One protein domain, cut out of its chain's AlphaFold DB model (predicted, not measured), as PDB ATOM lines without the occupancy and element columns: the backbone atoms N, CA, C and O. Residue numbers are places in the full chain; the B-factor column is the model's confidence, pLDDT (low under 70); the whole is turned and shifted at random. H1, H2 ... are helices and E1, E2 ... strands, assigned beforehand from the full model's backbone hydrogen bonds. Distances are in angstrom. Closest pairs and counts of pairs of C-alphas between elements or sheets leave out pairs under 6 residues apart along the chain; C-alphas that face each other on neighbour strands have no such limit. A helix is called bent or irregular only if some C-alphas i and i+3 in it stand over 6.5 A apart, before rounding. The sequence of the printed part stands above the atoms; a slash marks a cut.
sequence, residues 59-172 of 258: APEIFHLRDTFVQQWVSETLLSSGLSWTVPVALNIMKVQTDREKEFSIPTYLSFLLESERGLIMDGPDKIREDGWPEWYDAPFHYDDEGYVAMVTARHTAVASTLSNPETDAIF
ATOM      1  N   ALA A  59     -51.109  27.921  38.931       97.50
ATOM      2  CA  ALA A  59     -50.177  26.970  39.532       97.50
ATOM      3  C   ALA A  59     -50.839  25.645  39.978       97.50
ATOM      4  O   ALA A  59     -50.237  24.590  39.740       97.50
ATOM      5  N   PRO A  60     -52.053  25.632  40.573       96.94
ATOM      6  CA  PRO A  60     -52.742  24.383  40.890       96.94
ATOM      7  C   PRO A  60     -53.025  23.516  39.660       96.94
ATOM      8  O   PRO A  60     -52.743  22.319  39.677       96.94
ATOM      9  N   GLU A  61     -53.539  24.114  38.592       95.94
ATOM     10  CA  GLU A  61     -53.871  23.454  37.333       95.94
ATOM     11  C   GLU A  61     -52.607  22.918  36.644       95.94
ATOM     12  O   GLU A  61     -52.564  21.756  36.241       95.94
ATOM     13  N   ILE A  62     -51.541  23.719  36.614       94.81
ATOM     14  CA  ILE A  62     -50.266  23.386  35.969       94.81
ATOM     15  C   ILE A  62     -49.527  22.269  36.717       94.81
ATOM     16  O   ILE A  62     -49.116  21.283  36.105       94.81
ATOM     17  N   PHE A  63     -49.318  22.409  38.030       94.06
ATOM     18  CA  PHE A  63     -48.362  21.569  38.766       94.06
ATOM     19  C   PHE A  63     -49.014  20.462  39.601       94.06
ATOM     20  O   PHE A  63     -48.388  19.423  39.827       94.06
ATOM     21  N   HIS A  64     -50.251  20.657  40.070       91.06
ATOM     22  CA  HIS A  64     -50.935  19.684  40.931       91.06
ATOM     23  C   HIS A  64     -51.937  18.833  40.159       91.06
ATOM     24  O   HIS A  64     -51.869  17.607  40.233       91.06
ATOM     25  N   LEU A  65     -52.844  19.472  39.417       90.75
ATOM     26  CA  LEU A  65     -53.841  18.779  38.599       90.75
ATOM     27  C   LEU A  65     -53.243  18.263  37.289       90.75
ATOM     28  O   LEU A  65     -53.739  17.275  36.756       90.75
ATOM     29  N   ARG A  66     -52.153  18.895  36.827       90.06
ATOM     30  CA  ARG A  66     -51.459  18.581  35.573       90.06
ATOM     31  C   ARG A  66     -52.405  18.630  34.376       90.06
ATOM     32  O   ARG A  66     -52.415  17.736  33.536       90.06
ATOM     33  N   ASP A  67     -53.223  19.675  34.345       92.31
ATOM     34  CA  ASP A  67     -54.132  19.940  33.242       92.31
ATOM     35  C   ASP A  67     -53.313  20.290  31.994       92.31
ATOM     36  O   ASP A  67     -52.687  21.348  31.926       92.31
ATOM     37  N   THR A  68     -53.283  19.380  31.021       91.50
ATOM     38  CA  THR A  68     -52.435  19.497  29.827       91.50
ATOM     39  C   THR A  68     -52.818  20.687  28.957       91.50
ATOM     40  O   THR A  68     -51.940  21.315  28.372       91.50
ATOM     41  N   PHE A  69     -54.105  21.038  28.916       91.62
ATOM     42  CA  PHE A  69     -54.596  22.176  28.148       91.62
ATOM     43  C   PHE A  69     -54.125  23.492  28.774       91.62
ATOM     44  O   PHE A  69     -53.588  24.358  28.085       91.62
ATOM     45  N   VAL A  70     -54.235  23.624  30.101       94.31
ATOM     46  CA  VAL A  70     -53.714  24.802  30.816       94.31
ATOM     47  C   VAL A  70     -52.188  24.877  30.724       94.31
ATOM     48  O   VAL A  70     -51.644  25.958  30.495       94.31
ATOM     49  N   GLN A  71     -51.486  23.748  30.886       95.19
ATOM     50  CA  GLN A  71     -50.026  23.674  30.754       95.19
ATOM     51  C   GLN A  71     -49.566  24.202  29.394       95.19
ATOM     52  O   GLN A  71     -48.677  25.053  29.346       95.19
ATOM     53  N   GLN A  72     -50.207  23.745  28.316       93.31
ATOM     54  CA  GLN A  72     -49.932  24.195  26.960       93.31
ATOM     55  C   GLN A  72     -50.150  25.702  26.825       93.31
ATOM     56  O   GLN A  72     -49.176  26.427  26.637       93.31
ATOM     57  N   TRP A  73     -51.374  26.202  27.018       95.56
ATOM     58  CA  TRP A  73     -51.678  27.619  26.793       95.56
ATOM     59  C   TRP A  73     -50.825  28.564  27.634       95.56
ATOM     60  O   TRP A  73     -50.377  29.602  27.138       95.56
ATOM     61  N   VAL A  74     -50.579  28.230  28.903       97.31
ATOM     62  CA  VAL A  74     -49.713  29.046  29.758       97.31
ATOM     63  C   VAL A  74     -48.280  29.016  29.236       97.31
ATOM     64  O   VAL A  74     -47.684  30.079  29.090       97.31
ATOM     65  N   SER A  75     -47.732  27.845  28.903       97.19
ATOM     66  CA  SER A  75     -46.365  27.747  28.377       97.19
ATOM     67  C   SER A  75     -46.183  28.495  27.051       97.19
ATOM     68  O   SER A  75     -45.226  29.255  26.917       97.19
ATOM     69  N   GLU A  76     -47.137  28.389  26.125       96.50
ATOM     70  CA  GLU A  76     -47.121  29.100  24.843       96.50
ATOM     71  C   GLU A  76     -47.222  30.614  25.043       96.50
ATOM     72  O   GLU A  76     -46.477  31.369  24.421       96.50
ATOM     73  N   THR A  77     -48.087  31.072  25.957       98.25
ATOM     74  CA  THR A  77     -48.219  32.500  26.299       98.25
ATOM     75  C   THR A  77     -46.911  33.056  26.857       98.25
ATOM     76  O   THR A  77     -46.474  34.140  26.471       98.25
ATOM     77  N   LEU A  78     -46.283  32.312  27.773       98.50
ATOM     78  CA  LEU A  78     -45.028  32.701  28.401       98.50
ATOM     79  C   LEU A  78     -43.894  32.756  27.380       98.50
ATOM     80  O   LEU A  78     -43.225  33.781  27.278       98.50
ATOM     81  N   LEU A  79     -43.704  31.700  26.591       98.19
ATOM     82  CA  LEU A  79     -42.615  31.640  25.624       98.19
ATOM     83  C   LEU A  79     -42.827  32.633  24.472       98.19
ATOM     84  O   LEU A  79     -41.900  33.341  24.097       98.19
ATOM     85  N   SER A  80     -44.060  32.813  23.992       97.38
ATOM     86  CA  SER A  80     -44.377  33.825  22.968       97.38
ATOM     87  C   SER A  80     -44.134  35.265  23.433       97.38
ATOM     88  O   SER A  80     -44.071  36.176  22.605       97.38
ATOM     89  N   SER A  81     -44.001  35.499  24.744       98.06
ATOM     90  CA  SER A  81     -43.655  36.821  25.270       98.06
ATOM     91  C   SER A  81     -42.204  37.221  25.020       98.06
ATOM     92  O   SER A  81     -41.878  38.403  25.116       98.06
ATOM     93  N   GLY A  82     -41.331  36.253  24.736       97.94
ATOM     94  CA  GLY A  82     -39.899  36.474  24.573       97.94
ATOM     95  C   GLY A  82     -39.133  36.696  25.875       97.94
ATOM     96  O   GLY A  82     -37.911  36.685  25.848       97.94
ATOM     97  N   LEU A  83     -39.787  36.883  27.026       98.31
ATOM     98  CA  LEU A  83     -39.088  37.176  28.281       98.31
ATOM     99  C   LEU A  83     -38.160  36.031  28.699       98.31
ATOM    100  O   LEU A  83     -38.609  34.903  28.906       98.31
ATOM    101  N   SER A  84     -36.881  36.337  28.921       98.12
ATOM    102  CA  SER A  84     -35.858  35.326  29.216       98.12
ATOM    103  C   SER A  84     -36.178  34.476  30.455       98.12
ATOM    104  O   SER A  84     -35.981  33.259  30.441       98.12
ATOM    105  N   TRP A  85     -36.745  35.070  31.512       98.12
ATOM    106  CA  TRP A  85     -37.096  34.346  32.745       98.12
ATOM    107  C   TRP A  85     -38.169  33.261  32.546       98.12
ATOM    108  O   TRP A  85     -38.336  32.401  33.411       98.12
ATOM    109  N   THR A  86     -38.901  33.272  31.429       98.50
ATOM    110  CA  THR A  86     -39.969  32.298  31.163       98.50
ATOM    111  C   THR A  86     -39.446  30.918  30.780       98.50
ATOM    112  O   THR A  86     -40.109  29.921  31.061       98.50
ATOM    113  N   VAL A  87     -38.234  30.835  30.223       98.50
ATOM    114  CA  VAL A  87     -37.597  29.577  29.807       98.50
ATOM    115  C   VAL A  87     -37.522  28.549  30.948       98.50
ATOM    116  O   VAL A  87     -38.056  27.447  30.788       98.50
ATOM    117  N   PRO A  88     -36.944  28.857  32.130       98.38
ATOM    118  CA  PRO A  88     -36.914  27.898  33.235       98.38
ATOM    119  C   PRO A  88     -38.313  27.527  33.752       98.38
ATOM    120  O   PRO A  88     -38.506  26.415  34.244       98.38
ATOM    121  N   VAL A  89     -39.304  28.416  33.627       98.19
ATOM    122  CA  VAL A  89     -40.693  28.105  33.995       98.19
ATOM    123  C   VAL A  89     -41.289  27.092  33.022       98.19
ATOM    124  O   VAL A  89     -41.830  26.084  33.472       98.19
ATOM    125  N   ALA A  90     -41.125  27.292  31.714       97.75
ATOM    126  CA  ALA A  90     -41.592  26.352  30.696       97.75
ATOM    127  C   ALA A  90     -40.951  24.962  30.848       97.75
ATOM    128  O   ALA A  90     -41.650  23.952  30.782       97.75
ATOM    129  N   LEU A  91     -39.651  24.893  31.161       97.44
ATOM    130  CA  LEU A  91     -38.975  23.622  31.452       97.44
ATOM    131  C   LEU A  91     -39.560  22.913  32.684       97.44
ATOM    132  O   LEU A  91     -39.682  21.689  32.695       97.44
ATOM    133  N   ASN A  92     -39.958  23.657  33.721       96.62
ATOM    134  CA  ASN A  92     -40.629  23.072  34.884       96.62
ATOM    135  C   ASN A  92     -42.036  22.554  34.552       96.62
ATOM    136  O   ASN A  92     -42.434  21.525  35.095       96.62
ATOM    137  N   ILE A  93     -42.766  23.229  33.658       95.62
ATOM    138  CA  ILE A  93     -44.067  22.763  33.155       95.62
ATOM    139  C   ILE A  93     -43.890  21.453  32.373       95.62
ATOM    140  O   ILE A  93     -44.543  20.457  32.677       95.62
ATOM    141  N   MET A  94     -42.938  21.411  31.440       93.12
ATOM    142  CA  MET A  94     -42.643  20.227  30.624       93.12
ATOM    143  C   MET A  94     -42.309  18.986  31.475       93.12
ATOM    144  O   MET A  94     -42.756  17.876  31.177       93.12
ATOM    145  N   LYS A  95     -41.564  19.159  32.577       91.56
ATOM    146  CA  LYS A  95     -41.214  18.063  33.502       91.56
ATOM    147  C   LYS A  95     -42.421  17.395  34.158       91.56
ATOM    148  O   LYS A  95     -42.338  16.228  34.530       91.56
ATOM    149  N   VAL A  96     -43.526  18.118  34.347       91.62
ATOM    150  CA  VAL A  96     -44.744  17.573  34.976       91.62
ATOM    151  C   VAL A  96     -45.810  17.165  33.962       91.62
ATOM    152  O   VAL A  96     -46.842  16.620  34.356       91.62
ATOM    153  N   GLN A  97     -45.570  17.407  32.675       88.38
ATOM    154  CA  GLN A  97     -46.497  17.097  31.601       88.38
ATOM    155  C   GLN A  97     -46.536  15.593  31.312       88.38
ATOM    156  O   GLN A  97     -45.503  14.960  31.091       88.38
ATOM    157  N   THR A  98     -47.742  15.022  31.308       82.00
ATOM    158  CA  THR A  98     -47.960  13.569  31.215       82.00
ATOM    159  C   THR A  98     -48.392  13.072  29.835       82.00
ATOM    160  O   THR A  98     -48.236  11.886  29.569       82.00
ATOM    161  N   ASP A  99     -48.933  13.934  28.967       81.69
ATOM    162  CA  ASP A  99     -49.421  13.563  27.624       81.69
ATOM    163  C   ASP A  99     -48.664  14.335  26.534       81.69
ATOM    164  O   ASP A  99     -49.148  15.316  25.972       81.69
ATOM    165  N   ARG A 100     -47.425  13.905  26.285       78.75
ATOM    166  CA  ARG A 100     -46.499  14.544  25.334       78.75
ATOM    167  C   ARG A 100     -46.687  14.098  23.891       78.75
ATOM    168  O   ARG A 100     -46.039  14.622  23.002       78.75
ATOM    169  N   GLU A 101     -47.522  13.097  23.643       75.31
ATOM    170  CA  GLU A 101     -47.827  12.694  22.267       75.31
ATOM    171  C   GLU A 101     -48.932  13.558  21.659       75.31
ATOM    172  O   GLU A 101     -49.004  13.676  20.438       75.31
ATOM    173  N   LYS A 102     -49.782  14.166  22.499       73.25
ATOM    174  CA  LYS A 102     -50.867  15.046  22.054       73.25
ATOM    175  C   LYS A 102     -50.519  16.521  22.132       73.25
ATOM    176  O   LYS A 102     -50.793  17.235  21.178       73.25
ATOM    177  N   GLU A 103     -49.904  16.955  23.230       70.19
ATOM    178  CA  GLU A 103     -49.576  18.364  23.454       70.19
ATOM    179  C   GLU A 103     -48.068  18.491  23.662       70.19
ATOM    180  O   GLU A 103     -47.541  18.087  24.695       70.19
ATOM    181  N   PHE A 104     -47.327  18.993  22.674       82.50
ATOM    182  CA  PHE A 104     -45.863  19.074  22.773       82.50
ATOM    183  C   PHE A 104     -45.273  20.274  22.039       82.50
ATOM    184  O   PHE A 104     -44.306  20.165  21.295       82.50
ATOM    185  N   SER A 105     -45.876  21.440  22.258       91.12
ATOM    186  CA  SER A 105     -45.454  22.694  21.632       91.12
ATOM    187  C   SER A 105     -44.297  23.389  22.360       91.12
ATOM    188  O   SER A 105     -43.605  24.204  21.753       91.12
ATOM    189  N   ILE A 106     -44.024  23.059  23.633       95.38
ATOM    190  CA  ILE A 106     -42.950  23.694  24.424       95.38
ATOM    191  C   ILE A 106     -41.590  23.677  23.694       95.38
ATOM    192  O   ILE A 106     -40.989  24.748  23.594       95.38
ATOM    193  N   PRO A 107     -41.103  22.545  23.139       96.31
ATOM    194  CA  PRO A 107     -39.862  22.520  22.357       96.31
ATOM    195  C   PRO A 107     -39.845  23.487  21.170       96.31
ATOM    196  O   PRO A 107     -38.854  24.178  20.948       96.31
ATOM    197  N   THR A 108     -40.962  23.593  20.448       95.06
ATOM    198  CA  THR A 108     -41.110  24.502  19.304       95.06
ATOM    199  C   THR A 108     -40.961  25.960  19.732       95.06
ATOM    200  O   THR A 108     -40.133  26.686  19.189       95.06
ATOM    201  N   TYR A 109     -41.679  26.381  20.772       96.69
ATOM    202  CA  TYR A 109     -41.579  27.754  21.265       96.69
ATOM    203  C   TYR A 109     -40.231  28.055  21.931       96.69
ATOM    204  O   TYR A 109     -39.730  29.173  21.823       96.69
ATOM    205  N   LEU A 110     -39.609  27.074  22.593       98.00
ATOM    206  CA  LEU A 110     -38.244  27.215  23.101       98.00
ATOM    207  C   LEU A 110     -37.238  27.408  21.962       98.00
ATOM    208  O   LEU A 110     -36.335  28.232  22.105       98.00
ATOM    209  N   SER A 111     -37.399  26.695  20.845       97.56
ATOM    210  CA  SER A 111     -36.557  26.862  19.658       97.56
ATOM    211  C   SER A 111     -36.661  28.283  19.105       97.56
ATOM    212  O   SER A 111     -35.632  28.947  19.011       97.56
ATOM    213  N   PHE A 112     -37.873  28.819  18.907       95.56
ATOM    214  CA  PHE A 112     -38.053  30.201  18.428       95.56
ATOM    215  C   PHE A 112     -37.366  31.257  19.308       95.56
ATOM    216  O   PHE A 112     -36.943  32.302  18.820       95.56
ATOM    217  N   LEU A 113     -37.236  31.008  20.613       97.06
ATOM    218  CA  LEU A 113     -36.526  31.915  21.515       97.06
ATOM    219  C   LEU A 113     -35.011  31.733  21.502       97.06
ATOM    220  O   LEU A 113     -34.272  32.708  21.650       97.06
ATOM    221  N   LEU A 114     -34.539  30.491  21.414       98.25
ATOM    222  CA  LEU A 114     -33.169  30.126  21.767       98.25
ATOM    223  C   LEU A 114     -32.296  29.770  20.566       98.25
ATOM    224  O   LEU A 114     -31.066  29.782  20.692       98.25
ATOM    225  N   GLU A 115     -32.880  29.483  19.414       96.62
ATOM    226  CA  GLU A 115     -32.172  29.076  18.207       96.62
ATOM    227  C   GLU A 115     -32.439  30.073  17.082       96.62
ATOM    228  O   GLU A 115     -33.565  30.510  16.886       96.62
ATOM    229  N   SER A 116     -31.391  30.460  16.354       92.50
ATOM    230  CA  SER A 116     -31.521  31.369  15.205       92.50
ATOM    231  C   SER A 116     -32.107  30.686  13.969       92.50
ATOM    232  O   SER A 116     -32.556  31.345  13.042       92.50
ATOM    233  N   GLU A 117     -32.039  29.358  13.943       90.19
ATOM    234  CA  GLU A 117     -32.678  28.473  12.978       90.19
ATOM    235  C   GLU A 117     -33.139  27.236  13.747       90.19
ATOM    236  O   GLU A 117     -32.531  26.890  14.764       90.19
ATOM    237  N   ARG A 118     -34.172  26.549  13.252       89.06
ATOM    238  CA  ARG A 118     -34.671  25.302  13.848       89.06
ATOM    239  C   ARG A 118     -33.523  24.317  14.098       89.06
ATOM    240  O   ARG A 118     -32.820  23.926  13.163       89.06
ATOM    241  N   GLY A 119     -33.344  23.913  15.352       93.12
ATOM    242  CA  GLY A 119     -32.274  23.017  15.776       93.12
ATOM    243  C   GLY A 119     -32.741  21.966  16.780       93.12
ATOM    244  O   GLY A 119     -33.913  21.598  16.836       93.12
ATOM    245  N   LEU A 120     -31.795  21.471  17.583       95.44
ATOM    246  CA  LEU A 120     -32.016  20.361  18.516       95.44
ATOM    247  C   LEU A 120     -33.037  20.694  19.611       95.44
ATOM    248  O   LEU A 120     -33.650  19.790  20.174       95.44
ATOM    249  N   ILE A 121     -33.232  21.976  19.944       97.25
ATOM    250  CA  ILE A 121     -34.267  22.354  20.913       97.25
ATOM    251  C   ILE A 121     -35.652  22.060  20.341       97.25
ATOM    252  O   ILE A 121     -36.505  21.589  21.095       97.25
ATOM    253  N   MET A 122     -35.863  22.289  19.041       95.19
ATOM    254  CA  MET A 122     -37.144  22.041  18.378       95.19
ATOM    255  C   MET A 122     -37.520  20.560  18.354       95.19
ATOM    256  O   MET A 122     -38.690  20.235  18.553       95.19
ATOM    257  N   ASP A 123     -36.537  19.682  18.138       93.00
ATOM    258  CA  ASP A 123     -36.743  18.229  18.056       93.00
ATOM    259  C   ASP A 123     -37.295  17.636  19.366       93.00
ATOM    260  O   ASP A 123     -37.968  16.602  19.360       93.00
ATOM    261  N   GLY A 124     -37.072  18.325  20.489       93.44
ATOM    262  CA  GLY A 124     -37.497  17.877  21.809       93.44
ATOM    263  C   GLY A 124     -36.546  16.838  22.423       93.44
ATOM    264  O   GLY A 124     -35.456  16.596  21.911       93.44
ATOM    265  N   PRO A 125     -36.911  16.251  23.577       93.75
ATOM    266  CA  PRO A 125     -36.137  15.200  24.218       93.75
ATOM    267  C   PRO A 125     -36.109  13.923  23.378       93.75
ATOM    268  O   PRO A 125     -37.138  13.472  22.864       93.75
ATOM    269  N   ASP A 126     -34.937  13.294  23.330       92.69
ATOM    270  CA  ASP A 126     -34.741  12.018  22.653       92.69
ATOM    271  C   ASP A 126     -35.632  10.921  23.249       92.69
ATOM    272  O   ASP A 126     -35.812  10.813  24.466       92.69
ATOM    273  N   LYS A 127     -36.169  10.063  22.375       91.50
ATOM    274  CA  LYS A 127     -36.909   8.861  22.771       91.50
ATOM    275  C   LYS A 127     -35.936   7.704  22.973       91.50
ATOM    276  O   LYS A 127     -35.407   7.148  22.011       91.50
ATOM    277  N   ILE A 128     -35.749   7.297  24.221       91.31
ATOM    278  CA  ILE A 128     -34.935   6.145  24.595       91.31
ATOM    279  C   ILE A 128     -35.838   4.917  24.677       91.31
ATOM    280  O   ILE A 128     -36.662   4.769  25.583       91.31
ATOM    281  N   ARG A 129     -35.675   4.021  23.704       90.69
ATOM    282  CA  ARG A 129     -36.331   2.713  23.677       90.69
ATOM    283  C   ARG A 129     -35.872   1.862  24.863       90.69
ATOM    284  O   ARG A 129     -34.680   1.793  25.140       90.69
ATOM    285  N   GLU A 130     -36.798   1.174  25.526       89.81
ATOM    286  CA  GLU A 130     -36.446   0.231  26.590       89.81
ATOM    287  C   GLU A 130     -35.710  -1.010  26.054       89.81
ATOM    288  O   GLU A 130     -36.118  -1.635  25.066       89.81
ATOM    289  N   ASP A 131     -34.639  -1.395  26.749       88.38
ATOM    290  CA  ASP A 131     -33.843  -2.581  26.433       88.38
ATOM    291  C   ASP A 131     -34.621  -3.889  26.648       88.38
ATOM    292  O   ASP A 131     -35.538  -3.991  27.463       88.38
ATOM    293  N   GLY A 132     -34.204  -4.945  25.944       87.75
ATOM    294  CA  GLY A 132     -34.733  -6.303  26.127       87.75
ATOM    295  C   GLY A 132     -35.897  -6.680  25.206       87.75
ATOM    296  O   GLY A 132     -36.326  -7.835  25.214       87.75
ATOM    297  N   TRP A 133     -36.356  -5.758  24.360       88.94
ATOM    298  CA  TRP A 133     -37.376  -6.019  23.343       88.94
ATOM    299  C   TRP A 133     -36.761  -6.206  21.947       88.94
ATOM    300  O   TRP A 133     -35.897  -5.419  21.556       88.94
ATOM    301  N   PRO A 134     -37.220  -7.187  21.144       90.69
ATOM    302  CA  PRO A 134     -36.749  -7.369  19.767       90.69
ATOM    303  C   PRO A 134     -36.949  -6.118  18.903       90.69
ATOM    304  O   PRO A 134     -37.969  -5.454  19.038       90.69
ATOM    305  N   GLU A 135     -36.042  -5.838  17.962       86.88
ATOM    306  CA  GLU A 135     -36.081  -4.628  17.110       86.88
ATOM    307  C   GLU A 135     -37.388  -4.451  16.319       86.88
ATOM    308  O   GLU A 135     -37.810  -3.331  16.062       86.88
ATOM    309  N   TRP A 136     -38.052  -5.551  15.952       90.31
ATOM    310  CA  TRP A 136     -39.313  -5.525  15.203       90.31
ATOM    311  C   TRP A 136     -40.542  -5.186  16.062       90.31
ATOM    312  O   TRP A 136     -41.621  -4.967  15.514       90.31
ATOM    313  N   TYR A 137     -40.411  -5.197  17.391       89.81
ATOM    314  CA  TYR A 137     -41.493  -4.877  18.321       89.81
ATOM    315  C   TYR A 137     -41.503  -3.379  18.619       89.81
ATOM    316  O   TYR A 137     -40.440  -2.794  18.813       89.81
ATOM    317  N   ASP A 138     -42.673  -2.757  18.711       86.06
ATOM    318  CA  ASP A 138     -42.798  -1.367  19.155       86.06
ATOM    319  C   ASP A 138     -42.716  -1.322  20.688       86.06
ATOM    320  O   ASP A 138     -43.706  -1.521  21.395       86.06
ATOM    321  N   ALA A 139     -41.491  -1.230  21.211       88.06
ATOM    322  CA  ALA A 139     -41.254  -1.272  22.644       88.06
ATOM    323  C   ALA A 139     -41.634   0.056  23.294       88.06
ATOM    324  O   ALA A 139     -41.493   1.107  22.662       88.06
ATOM    325  N   PRO A 140     -42.025   0.026  24.578       88.44
ATOM    326  CA  PRO A 140     -42.122   1.241  25.366       88.44
ATOM    327  C   PRO A 140     -40.818   2.044  25.288       88.44
ATOM    328  O   PRO A 140     -39.717   1.492  25.174       88.44
ATOM    329  N   PHE A 141     -40.953   3.360  25.344       89.62
ATOM    330  CA  PHE A 141     -39.836   4.285  25.409       89.62
ATOM    331  C   PHE A 141     -40.063   5.266  26.556       89.62
ATOM    332  O   PHE A 141     -41.191   5.491  26.997       89.62
ATOM    333  N   HIS A 142     -38.978   5.872  27.013       89.19
ATOM    334  CA  HIS A 142     -39.016   7.045  27.875       89.19
ATOM    335  C   HIS A 142     -38.270   8.194  27.200       89.19
ATOM    336  O   HIS A 142     -37.508   7.988  26.258       89.19
ATOM    337  N   TYR A 143     -38.525   9.414  27.655       91.25
ATOM    338  CA  TYR A 143     -37.859  10.609  27.146       91.25
ATOM    339  C   TYR A 143     -36.606  10.918  27.976       91.25
ATOM    340  O   TYR A 143     -36.653  10.804  29.204       91.25
ATOM    341  N   ASP A 144     -35.515  11.345  27.331       94.31
ATOM    342  CA  ASP A 144     -34.340  11.904  28.020       94.31
ATOM    343  C   ASP A 144     -34.586  13.352  28.468       94.31
ATOM    344  O   ASP A 144     -34.075  14.327  27.908       94.31
ATOM    345  N   ASP A 145     -35.412  13.500  29.499       93.19
ATOM    346  CA  ASP A 145     -35.754  14.814  30.041       93.19
ATOM    347  C   ASP A 145     -34.566  15.519  30.673       93.19
ATOM    348  O   ASP A 145     -34.466  16.745  30.610       93.19
ATOM    349  N   GLU A 146     -33.677  14.766  31.317       95.38
ATOM    350  CA  GLU A 146     -32.520  15.337  31.991       95.38
ATOM    351  C   GLU A 146     -31.526  15.893  30.973       95.38
ATOM    352  O   GLU A 146     -31.097  17.043  31.118       95.38
ATOM    353  N   GLY A 147     -31.225  15.127  29.918       97.06
ATOM    354  CA  GLY A 147     -30.374  15.562  28.816       97.06
ATOM    355  C   GLY A 147     -30.948  16.774  28.090       97.06
ATOM    356  O   GLY A 147     -30.255  17.785  27.931       97.06
ATOM    357  N   TYR A 148     -32.237  16.737  27.741       96.94
ATOM    358  CA  TYR A 148     -32.901  17.855  27.070       96.94
ATOM    359  C   TYR A 148     -32.925  19.122  27.933       96.94
ATOM    360  O   TYR A 148     -32.532  20.199  27.481       96.94
ATOM    361  N   VAL A 149     -33.314  19.015  29.210       97.62
ATOM    362  CA  VAL A 149     -33.326  20.160  30.134       97.62
ATOM    363  C   VAL A 149     -31.924  20.739  30.302       97.62
ATOM    364  O   VAL A 149     -31.779  21.962  30.314       97.62
ATOM    365  N   ALA A 150     -30.893  19.899  30.421       98.25
ATOM    366  CA  ALA A 150     -29.512  20.358  30.537       98.25
ATOM    367  C   ALA A 150     -29.060  21.118  29.279       98.25
ATOM    368  O   ALA A 150     -28.491  22.206  29.398       98.25
ATOM    369  N   MET A 151     -29.371  20.593  28.089       98.38
ATOM    370  CA  MET A 151     -29.085  21.238  26.806       98.38
ATOM    371  C   MET A 151     -29.773  22.606  26.692       98.38
ATOM    372  O   MET A 151     -29.101  23.613  26.448       98.38
ATOM    373  N   VAL A 152     -31.091  22.671  26.919       98.56
ATOM    374  CA  VAL A 152     -31.851  23.930  26.834       98.56
ATOM    375  C   VAL A 152     -31.358  24.934  27.875       98.56
ATOM    376  O   VAL A 152     -31.158  26.103  27.553       98.56
ATOM    377  N   THR A 153     -31.093  24.494  29.108       98.62
ATOM    378  CA  THR A 153     -30.581  25.364  30.182       98.62
ATOM    379  C   THR A 153     -29.210  25.941  29.830       98.62
ATOM    380  O   THR A 153     -28.964  27.128  30.055       98.62
ATOM    381  N   ALA A 154     -28.313  25.135  29.255       98.50
ATOM    382  CA  ALA A 154     -27.005  25.606  28.810       98.50
ATOM    383  C   ALA A 154     -27.141  26.657  27.698       98.50
ATOM    384  O   ALA A 154     -26.499  27.710  27.761       98.50
ATOM    385  N   ARG A 155     -28.023  26.414  26.719       98.50
ATOM    386  CA  ARG A 155     -28.294  27.373  25.642       98.50
ATOM    387  C   ARG A 155     -28.910  28.666  26.173       98.50
ATOM    388  O   ARG A 155     -28.430  29.744  25.834       98.50
ATOM    389  N   HIS A 156     -29.912  28.567  27.042       98.56
ATOM    390  CA  HIS A 156     -30.541  29.713  27.698       98.56
ATOM    391  C   HIS A 156     -29.535  30.537  28.492       98.56
ATOM    392  O   HIS A 156     -29.487  31.748  28.323       98.56
ATOM    393  N   THR A 157     -28.664  29.892  29.272       98.31
ATOM    394  CA  THR A 157     -27.603  30.576  30.027       98.31
ATOM    395  C   THR A 157     -26.665  31.352  29.100       98.31
ATOM    396  O   THR A 157     -26.310  32.494  29.391       98.31
ATOM    397  N   ALA A 158     -26.287  30.762  27.960       97.94
ATOM    398  CA  ALA A 158     -25.445  31.428  26.972       97.94
ATOM    399  C   ALA A 158     -26.129  32.674  26.384       97.94
ATOM    400  O   ALA A 158     -25.514  33.738  26.352       97.94
ATOM    401  N   VAL A 159     -27.402  32.580  25.984       97.44
ATOM    402  CA  VAL A 159     -28.158  33.729  25.451       97.44
ATOM    403  C   VAL A 159     -28.385  34.785  26.535       97.44
ATOM    404  O   VAL A 159     -28.110  35.962  26.313       97.44
ATOM    405  N   ALA A 160     -28.803  34.378  27.735       97.19
ATOM    406  CA  ALA A 160     -29.059  35.275  28.857       97.19
ATOM    407  C   ALA A 160     -27.816  36.079  29.268       97.19
ATOM    408  O   ALA A 160     -27.943  37.227  29.679       97.19
ATOM    409  N   SER A 161     -26.612  35.524  29.090       97.12
ATOM    410  CA  SER A 161     -25.353  36.241  29.349       97.12
ATOM    411  C   SER A 161     -25.097  37.437  28.421       97.12
ATOM    412  O   SER A 161     -24.237  38.264  28.717       97.12
ATOM    413  N   THR A 162     -25.839  37.541  27.312       96.69
ATOM    414  CA  THR A 162     -25.761  38.662  26.361       96.69
ATOM    415  C   THR A 162     -26.767  39.778  26.655       96.69
ATOM    416  O   THR A 162     -26.700  40.836  26.031       96.69
ATOM    417  N   LEU A 163     -27.693  39.555  27.594       97.00
ATOM    418  CA  LEU A 163     -28.729  40.518  27.965       97.00
ATOM    419  C   LEU A 163     -28.187  41.559  28.940       97.00
ATOM    420  O   LEU A 163     -27.305  41.276  29.752       97.00
ATOM    421  N   SER A 164     -28.759  42.761  28.892       95.56
ATOM    422  CA  SER A 164     -28.420  43.816  29.851       95.56
ATOM    423  C   SER A 164     -29.093  43.560  31.198       95.56
ATOM    424  O   SER A 164     -28.482  43.769  32.247       95.56
ATOM    425  N   ASN A 165     -30.332  43.069  31.172       95.44
ATOM    426  CA  ASN A 165     -31.089  42.664  32.345       95.44
ATOM    427  C   ASN A 165     -31.887  41.373  32.074       95.44
ATOM    428  O   ASN A 165     -33.028  41.440  31.628       95.44
ATOM    429  N   PRO A 166     -31.340  40.184  32.385       93.38
ATOM    430  CA  PRO A 166     -32.015  38.906  32.137       93.38
ATOM    431  C   PRO A 166     -33.393  38.725  32.800       93.38
ATOM    432  O   PRO A 166     -34.148  37.850  32.383       93.38
ATOM    433  N   GLU A 167     -33.732  39.514  33.826       92.69
ATOM    434  CA  GLU A 167     -35.039  39.433  34.497       92.69
ATOM    435  C   GLU A 167     -36.165  40.124  33.721       92.69
ATOM    436  O   GLU A 167     -37.335  39.789  33.919       92.69
ATOM    437  N   THR A 168     -35.825  41.080  32.855       95.38
ATOM    438  CA  THR A 168     -36.791  41.926  32.132       95.38
ATOM    439  C   THR A 168     -36.604  41.869  30.624       95.38
ATOM    440  O   THR A 168     -37.560  42.068  29.884       95.38
ATOM    441  N   ASP A 169     -35.389  41.592  30.157       97.81
ATOM    442  CA  ASP A 169     -35.079  41.586  28.737       97.81
ATOM    443  C   ASP A 169     -35.684  40.359  28.045       97.81
ATOM    444  O   ASP A 169     -35.698  39.227  28.555       97.81
ATOM    445  N   ALA A 170     -36.159  40.605  26.832       98.25
ATOM    446  CA  ALA A 170     -36.669  39.605  25.925       98.25
ATOM    447  C   ALA A 170     -35.587  39.095  24.972       98.25
ATOM    448  O   ALA A 170     -34.630  39.789  24.621       98.25
ATOM    449  N   ILE A 171     -35.787  37.862  24.530       98.31
ATOM    450  CA  ILE A 171     -34.972  37.139  23.569       98.31
ATOM    451  C   ILE A 171     -35.845  36.672  22.413       98.31
ATOM    452  O   ILE A 171     -37.041  36.431  22.579       98.31
ATOM    453  N   PHE A 172     -35.236  36.551  21.245       98.06
ATOM    454  CA  PHE A 172     -35.822  35.919  20.075       98.06
ATOM    455  C   PHE A 172     -34.690  35.421  19.174       98.06
ATOM    456  O   PHE A 172     -33.625  36.046  19.117       98.06
TER     457      PHE A 172
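AT A GLANCE: This is residues 59 to 172 of the 258 residues of an uncharacterized protein of Mesorhizobium sp. M00.F.Ca.ET.216.01.1.1 (UniProt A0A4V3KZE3). A thin hairpin of two short strands, E1 and E2, extends from one end of a small helical bundle, in which H2, H3, H4 and H6 run side by side with H3 and H4 between H2 and H6. H1 packs on H2 and H3 at the edge of the bundle, the short H5 packs on H4 and H6, and residues 132 to 137, in the loop of the strand hairpin, stick out free. The printed part has 114 residues, mostly helix, with six named helices and two named strands in the order H1, H2, H3, H4, H5, E1, E2, H6; the sheet E1 - E2 is antiparallel. The whole is compact by its radius of gyration of the C-alphas, 15.3 A, and elongated, with spans of 53 by 30 by 19 A.

IN THESE COORDINATES: E1 is residues 127 to 129, beginning at C-alpha 127 (-36.909, 8.861, 22.771), and E2 is residues 141 to 143. H6, the longest helix, is residues 145 to 160, 21.6 A long, ending at C-alpha 160 (-29.059, 35.275, 28.857). H3 is residues 86 to 96, 15.9 A, H2 is residues 68 to 80, 17.8 A, and H4 is residues 106 to 114, 12.0 A. H5 is residues 120 to 123. H1 is residues 59 to 65, from C-alpha 59 (-50.177, 26.970, 39.532); it is neither bent nor irregular, but only just: C-alphas 62 and 65 are 6.4 A apart.

HOW THE PARTS SIT: E1 and E2 form a hairpin at 148 degrees, with N 128 and O 142 2.8 A apart and N 142 and O 128 2.9 A apart, within hydrogen-bond range. H6 touches H3, opposite ways at a shallow tilt of 5 degrees; their closest C-alphas, of Leu 91 and Val 149, are 6.8 A apart. H3 touches H2 in a helical hairpin at 18 degrees, closest at the C-alphas of Ser 75 and Ala 90, 5.5 A. H2 touches H4, the same way at 8 degrees, closest at the C-alphas of Leu 79 and Tyr 109, 5.9 A. H4 touches H5, with the C-alphas of Thr 108 and Met 122 closest, 4.8 A apart. H1 and H2 touch only at the corner, closest at the C-alphas of Ile 62 and Gln 71, 5.2 A. H2 and H6 are apart. Every O i to N i+4 pair is within hydrogen-bond range in H2, H4 and H6, against 2 of 3 in H1 and 6 of 7 in H3; H5 is too short for such a pair.

THE WHOLE: The C-alphas farthest apart, of Pro 134 and Ser 164, are 52.8 A apart. The printed part has no cut. The link from E1 to E2, 11 residues, is long. Residues 161 to 172 hold no named element. The mean pLDDT of the printed part is 93.7, and no printed residue is under 70.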